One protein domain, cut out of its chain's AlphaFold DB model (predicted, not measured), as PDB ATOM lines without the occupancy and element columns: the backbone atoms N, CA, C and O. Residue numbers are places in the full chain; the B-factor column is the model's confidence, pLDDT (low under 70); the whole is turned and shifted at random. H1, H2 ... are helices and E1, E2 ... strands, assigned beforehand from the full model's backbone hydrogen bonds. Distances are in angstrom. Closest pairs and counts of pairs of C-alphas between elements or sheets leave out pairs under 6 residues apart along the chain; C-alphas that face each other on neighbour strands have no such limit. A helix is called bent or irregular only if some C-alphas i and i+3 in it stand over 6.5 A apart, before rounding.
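What this domain is: This is residues 36 to 81 of the 144 residues of an uncharacterized protein of Pseudomonas fluorescens (UniProt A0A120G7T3). Little regular structure is present: loops make most of the domain, with E1 and E2 side by side as a short parallel ribbon and the small helix H1 away from it at one end of the longest axis. Residues 49 to 57 lead out to H1 and residues 63 to 75 lead back. The 46 printed residues hold E1, H1, E2 in that order; the class is mixed, with only 13 residues in named elements. The whole is only just compact, close to loose, with a radius of gyration of the C-alphas of 11.1 A and spans of 34 by 23 by 14 A.

Where its parts are: E1, residues 45 to 48, begins at C-alpha 45 (-5.022, 15.452, -22.352) and is 9.7 A long. H1, residues 58 to 62, is 8.5 A long and only just irregular: C-alphas 59 and 62 are 6.7 A apart. E2, residues 76 to 79, is 9.4 A long and ends at C-alpha 79 (-14.284, 13.456, -18.268).

How they stand to each other: E1 and E2 are parallel neighbours at 22 degrees; N 77 and O 45 are 2.8 A apart, within hydrogen-bond range. E1, H1 and E2 form a strand-helix-strand unit, two parallel neighbour strands with a helix between them in the chain, with a right-handed crossover. In H1, 0 of 1 O i to N i+4 pairs and 1 of 2 O i to N i+3 pairs are within range.

The domain as a whole: The two C-alphas farthest apart, of Asp 42 and Gly 62, are 33.8 A apart. The printed part has no cut; the link from H1 to E2 is long, with 13 residues. No printed residue is under 70 in pLDDT.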
ATOM      1  N   ASP A  36      -5.309  23.800 -14.010       88.62
ATOM      2  CA  ASP A  36      -5.431  24.836 -15.047       88.62
ATOM      3  C   ASP A  36      -4.044  25.172 -15.618       88.62
ATOM      4  O   ASP A  36      -3.520  26.274 -15.458       88.62
ATOM      5  N   LEU A  37      -3.402  24.159 -16.201       88.75
ATOM      6  CA  LEU A  37      -2.021  24.229 -16.675       88.75
ATOM      7  C   LEU A  37      -1.969  24.504 -18.187       88.75
ATOM      8  O   LEU A  37      -2.882  24.108 -18.909       88.75
ATOM      9  N   PRO A  38      -0.896  25.139 -18.699       88.62
ATOM     10  CA  PRO A  38      -0.648  25.224 -20.132       88.62
ATOM     11  C   PRO A  38      -0.138  23.866 -20.626       88.62
ATOM     12  O   PRO A  38       1.067  23.622 -20.679       88.62
ATOM     13  N   TYR A  39      -1.052  22.945 -20.919       89.38
ATOM     14  CA  TYR A  39      -0.670  21.649 -21.464       89.38
ATOM     15  C   TYR A  39       0.038  21.838 -22.815       89.38
ATOM     16  O   TYR A  39      -0.361  22.665 -23.633       89.38
ATOM     17  N   HIS A  40       1.125  21.096 -23.026       85.69
ATOM     18  CA  HIS A  40       1.933  21.149 -24.241       85.69
ATOM     19  C   HIS A  40       2.032  19.748 -24.843       85.69
ATOM     20  O   HIS A  40       2.298  18.787 -24.120       85.69
ATOM     21  N   GLY A  41       1.862  19.646 -26.158       87.06
ATOM     22  CA  GLY A  41       1.932  18.399 -26.913       87.06
ATOM     23  C   GLY A  41       1.103  18.490 -28.190       87.06
ATOM     24  O   GLY A  41       0.393  19.471 -28.389       87.06
ATOM     25  N   ASP A  42       1.195  17.457 -29.024       89.44
ATOM     26  CA  ASP A  42       0.399  17.326 -30.254       89.44
ATOM     27  C   ASP A  42      -0.817  16.385 -30.058       89.44
ATOM     28  O   ASP A  42      -1.479  16.004 -31.021       89.44
ATOM     29  N   ASP A  43      -1.102  16.011 -28.803       92.00
ATOM     30  CA  ASP A  43      -2.134  15.055 -28.382       92.00
ATOM     31  C   ASP A  43      -3.151  15.695 -27.417       92.00
ATOM     32  O   ASP A  43      -2.945  16.783 -26.881       92.00
ATOM     33  N   ILE A  44      -4.240  14.971 -27.137       92.81
ATOM     34  CA  ILE A  44      -5.276  15.373 -26.176       92.81
ATOM     35  C   ILE A  44      -4.913  14.912 -24.759       92.81
ATOM     36  O   ILE A  44      -4.587  13.746 -24.526       92.81
ATOM     37  N   VAL A  45      -5.085  15.795 -23.776       94.12
ATOM     38  CA  VAL A  45      -5.022  15.452 -22.352       94.12
ATOM     39  C   VAL A  45      -6.387  14.960 -21.880       94.12
ATOM     40  O   VAL A  45      -7.352  15.721 -21.822       94.12
ATOM     41  N   LEU A  46      -6.472  13.691 -21.483       93.00
ATOM     42  CA  LEU A  46      -7.646  13.172 -20.787       93.00
ATOM     43  C   LEU A  46      -7.588  13.580 -19.311       93.00
ATOM     44  O   LEU A  46      -6.677  13.170 -18.590       93.00
ATOM     45  N   TYR A  47      -8.581  14.340 -18.851       93.94
ATOM     46  CA  TYR A  47      -8.670  14.800 -17.467       93.94
ATOM     47  C   TYR A  47      -9.932  14.243 -16.781       93.94
ATOM     48  O   TYR A  47     -11.002  14.852 -16.860       93.94
ATOM     49  N   PRO A  48      -9.843  13.089 -16.091       93.25
ATOM     50  CA  PRO A  48     -10.919  12.588 -15.243       93.25
ATOM     51  C   PRO A  48     -11.145  13.512 -14.052       93.25
ATOM     52  O   PRO A  48     -10.212  13.829 -13.310       93.25
ATOM     53  N   HIS A  49     -12.390  13.924 -13.849       93.75
ATOM     54  CA  HIS A  49     -12.745  14.886 -12.821       93.75
ATOM     55  C   HIS A  49     -14.133  14.633 -12.238       93.75
ATOM     56  O   HIS A  49     -14.966  13.948 -12.820       93.75
ATOM     57  N   PHE A  50     -14.408  15.197 -11.063       90.81
ATOM     58  CA  PHE A  50     -15.698  15.028 -10.378       90.81
ATOM     59  C   PHE A  50     -16.727  16.122 -10.721       90.81
ATOM     60  O   PHE A  50     -17.858  16.083 -10.240       90.81
ATOM     61  N   THR A  51     -16.340  17.112 -11.528       89.94
ATOM     62  CA  THR A  51     -17.183  18.220 -11.998       89.94
ATOM     63  C   THR A  51     -16.799  18.586 -13.426       89.94
ATOM     64  O   THR A  51     -15.650  18.430 -13.822       89.94
ATOM     65  N   ASP A  52     -17.754  19.121 -14.179       89.50
ATOM     66  CA  ASP A  52     -17.594  19.666 -15.532       89.50
ATOM     67  C   ASP A  52     -16.874  21.033 -15.580       89.50
ATOM     68  O   ASP A  52     -16.887  21.707 -16.609       89.50
ATOM     69  N   ARG A  53     -16.237  21.468 -14.480       88.94
ATOM     70  CA  ARG A  53     -15.570  22.772 -14.380       88.94
ATOM     71  C   ARG A  53     -14.173  22.695 -13.763       88.94
ATOM     72  O   ARG A  53     -13.972  22.196 -12.653       88.94
ATOM     73  N   VAL A  54     -13.214  23.336 -14.425       91.25
ATOM     74  CA  VAL A  54     -11.872  23.602 -13.886       91.25
ATOM     75  C   VAL A  54     -11.904  24.896 -13.055       91.25
ATOM     76  O   VAL A  54     -12.407  25.927 -13.499       91.25
ATOM     77  N   ILE A  55     -11.433  24.821 -11.808       90.75
ATOM     78  CA  ILE A  55     -11.383  25.923 -10.839       90.75
ATOM     79  C   ILE A  55      -9.895  26.153 -10.538       90.75
ATOM     80  O   ILE A  55      -9.316  25.296  -9.874       90.75
ATOM     81  N   PRO A  56      -9.277  27.249 -11.013       85.31
ATOM     82  CA  PRO A  56      -7.817  27.395 -10.984       85.31
ATOM     83  C   PRO A  56      -7.243  27.422  -9.564       85.31
ATOM     84  O   PRO A  56      -6.405  26.598  -9.210       85.31
ATOM     85  N   GLY A  57      -7.754  28.314  -8.709       86.25
ATOM     86  CA  GLY A  57      -7.310  28.433  -7.322       86.25
ATOM     87  C   GLY A  57      -8.388  28.081  -6.301       86.25
ATOM     88  O   GLY A  57      -9.590  28.226  -6.534       86.25
ATOM     89  N   TRP A  58      -7.963  27.703  -5.097       84.19
ATOM     90  CA  TRP A  58      -8.869  27.415  -3.981       84.19
ATOM     91  C   TRP A  58      -9.813  28.586  -3.650       84.19
ATOM     92  O   TRP A  58     -10.993  28.367  -3.362       84.19
ATOM     93  N   PHE A  59      -9.333  29.832  -3.754       86.75
ATOM     94  CA  PHE A  59     -10.151  31.034  -3.543       86.75
ATOM     95  C   PHE A  59     -11.201  31.264  -4.642       86.75
ATOM     96  O   PHE A  59     -12.215  31.914  -4.384       86.75
ATOM     97  N   ASP A  60     -11.020  30.694  -5.835       87.50
ATOM     98  CA  ASP A  60     -11.974  30.820  -6.941       87.50
ATOM     99  C   ASP A  60     -13.206  29.922  -6.754       87.50
ATOM    100  O   ASP A  60     -14.238  30.141  -7.389       87.50
ATOM    101  N   LYS A  61     -13.149  28.942  -5.839       83.12
ATOM    102  CA  LYS A  61     -14.229  27.973  -5.593       83.12
ATOM    103  C   LYS A  61     -15.585  28.623  -5.300       83.12
ATOM    104  O   LYS A  61     -16.617  28.097  -5.709       83.12
ATOM    105  N   GLY A  62     -15.589  29.745  -4.580       85.94
ATOM    106  CA  GLY A  62     -16.803  30.495  -4.245       85.94
ATOM    107  C   GLY A  62     -17.225  31.525  -5.297       85.94
ATOM    108  O   GLY A  62     -18.258  32.167  -5.128       85.94
ATOM    109  N   LEU A  63     -16.437  31.709  -6.359       89.62
ATOM    110  CA  LEU A  63     -16.587  32.787  -7.334       89.62
ATOM    111  C   LEU A  63     -17.020  32.197  -8.689       89.62
ATOM    112  O   LEU A  63     -16.185  31.804  -9.507       89.62
ATOM    113  N   PRO A  64     -18.331  32.107  -8.983       85.38
ATOM    114  CA  PRO A  64     -18.818  31.445 -10.195       85.38
ATOM    115  C   PRO A  64     -18.370  32.119 -11.502       85.38
ATOM    116  O   PRO A  64     -18.351  31.468 -12.541       85.38
ATOM    117  N   TRP A  65     -17.966  33.391 -11.461       87.25
ATOM    118  CA  TRP A  65     -17.467  34.129 -12.625       87.25
ATOM    119  C   TRP A  65     -15.977  33.912 -12.918       87.25
ATOM    120  O   TRP A  65     -15.527  34.251 -14.010       87.25
ATOM    121  N   ARG A  66     -15.192  33.373 -11.974       87.69
ATOM    122  CA  ARG A  66     -13.770  33.076 -12.198       87.69
ATOM    123  C   ARG A  66     -13.654  31.810 -13.042       87.69
ATOM    124  O   ARG A  66     -14.094  30.742 -12.626       87.69
ATOM    125  N   ARG A  67     -13.119  31.940 -14.251       84.25
ATOM    126  CA  ARG A  67     -12.988  30.844 -15.220       84.25
ATOM    127  C   ARG A  67     -11.528  30.430 -15.355       84.25
ATOM    128  O   ARG A  67     -10.645  31.238 -15.078       84.25
ATOM    129  N   SER A  68     -11.322  29.188 -15.768       88.75
ATOM    130  CA  SER A  68     -10.023  28.679 -16.194       88.75
ATOM    131  C   SER A  68      -9.534  29.359 -17.471       88.75
ATOM    132  O   SER A  68     -10.315  29.986 -18.202       88.75
ATOM    133  N   ASN A  69      -8.236  29.243 -17.739       88.75
ATOM    134  CA  ASN A  69      -7.645  29.750 -18.965       88.75
ATOM    135  C   ASN A  69      -7.998  28.840 -20.153       88.75
ATOM    136  O   ASN A  69      -7.418  27.774 -20.334       88.75
ATOM    137  N   GLN A  70      -8.915  29.293 -21.011       87.44
ATOM    138  CA  GLN A  70      -9.362  28.521 -22.176       87.44
ATOM    139  C   GLN A  70      -8.227  28.137 -23.135       87.44
ATOM    140  O   GLN A  70      -8.280  27.058 -23.709       87.44
ATOM    141  N   GLN A  71      -7.195  28.977 -23.282       89.44
ATOM    142  CA  GLN A  71      -6.047  28.652 -24.139       89.44
ATOM    143  C   GLN A  71      -5.205  27.515 -23.552       89.44
ATOM    144  O   GLN A  71      -4.721  26.669 -24.290       89.44
ATOM    145  N   GLY A  72      -5.056  27.467 -22.224       88.69
ATOM    146  CA  GLY A  72      -4.325  26.384 -21.559       88.69
ATOM    147  C   GLY A  72      -5.046  25.037 -21.636       88.69
ATOM    148  O   GLY A  72      -4.401  23.995 -21.622       88.69
ATOM    149  N   LEU A  73      -6.377  25.062 -21.760       90.69
ATOM    150  CA  LEU A  73      -7.233  23.874 -21.770       90.69
ATOM    151  C   LEU A  73      -7.743  23.478 -23.163       90.69
ATOM    152  O   LEU A  73      -8.610  22.615 -23.265       90.69
ATOM    153  N   GLN A  74      -7.242  24.104 -24.229       91.12
ATOM    154  CA  GLN A  74      -7.749  23.905 -25.592       91.12
ATOM    155  C   GLN A  74      -7.646  22.439 -26.071       91.12
ATOM    156  O   GLN A  74      -8.518  21.980 -26.803       91.12
ATOM    157  N   ASP A  75      -6.636  21.704 -25.590       92.50
ATOM    158  CA  ASP A  75      -6.362  20.302 -25.932       92.50
ATOM    159  C   ASP A  75      -6.749  19.343 -24.787       92.50
ATOM    160  O   ASP A  75      -6.221  18.238 -24.663       92.50
ATOM    161  N   VAL A  76      -7.663  19.761 -23.901       92.88
ATOM    162  CA  VAL A  76      -8.104  18.972 -22.740       92.88
ATOM    163  C   VAL A  76      -9.501  18.405 -22.963       92.88
ATOM    164  O   VAL A  76     -10.475  19.139 -23.128       92.88
ATOM    165  N   LEU A  77      -9.626  17.081 -22.855       93.44
ATOM    166  CA  LEU A  77     -10.908  16.394 -22.745       93.44
ATOM    167  C   LEU A  77     -11.226  16.130 -21.268       93.44
ATOM    168  O   LEU A  77     -10.669  15.224 -20.642       93.44
ATOM    169  N   LEU A  78     -12.146  16.919 -20.713       94.00
ATOM    170  CA  LEU A  78     -12.622  16.751 -19.342       94.00
ATOM    171  C   LEU A  78     -13.663  15.622 -19.272       94.00
ATOM    172  O   LEU A  78     -14.737  15.718 -19.865       94.00
ATOM    173  N   LEU A  79     -13.367  14.567 -18.514       94.38
ATOM    174  CA  LEU A  79     -14.284  13.456 -18.268       94.38
ATOM    175  C   LEU A  79     -14.923  13.629 -16.889       94.38
ATOM    176  O   LEU A  79     -14.253  13.444 -15.878       94.38
ATOM    177  N   ALA A  80     -16.215  13.961 -16.845       94.69
ATOM    178  CA  ALA A  80     -16.932  14.225 -15.599       94.69
ATOM    179  C   ALA A  80     -18.320  13.559 -15.557       94.69
ATOM    180  O   ALA A  80     -18.908  13.288 -16.608       94.69
ATOM    181  N   PRO A  81     -18.885  13.308 -14.357       94.25
ATOM    182  CA  PRO A  81     -20.238  12.785 -14.231       94.25
ATOM    183  C   PRO A  81     -21.275  13.731 -14.845       94.25
ATOM    184  O   PRO A  81     -21.234  14.943 -14.632       94.25
TER     185      PRO A  81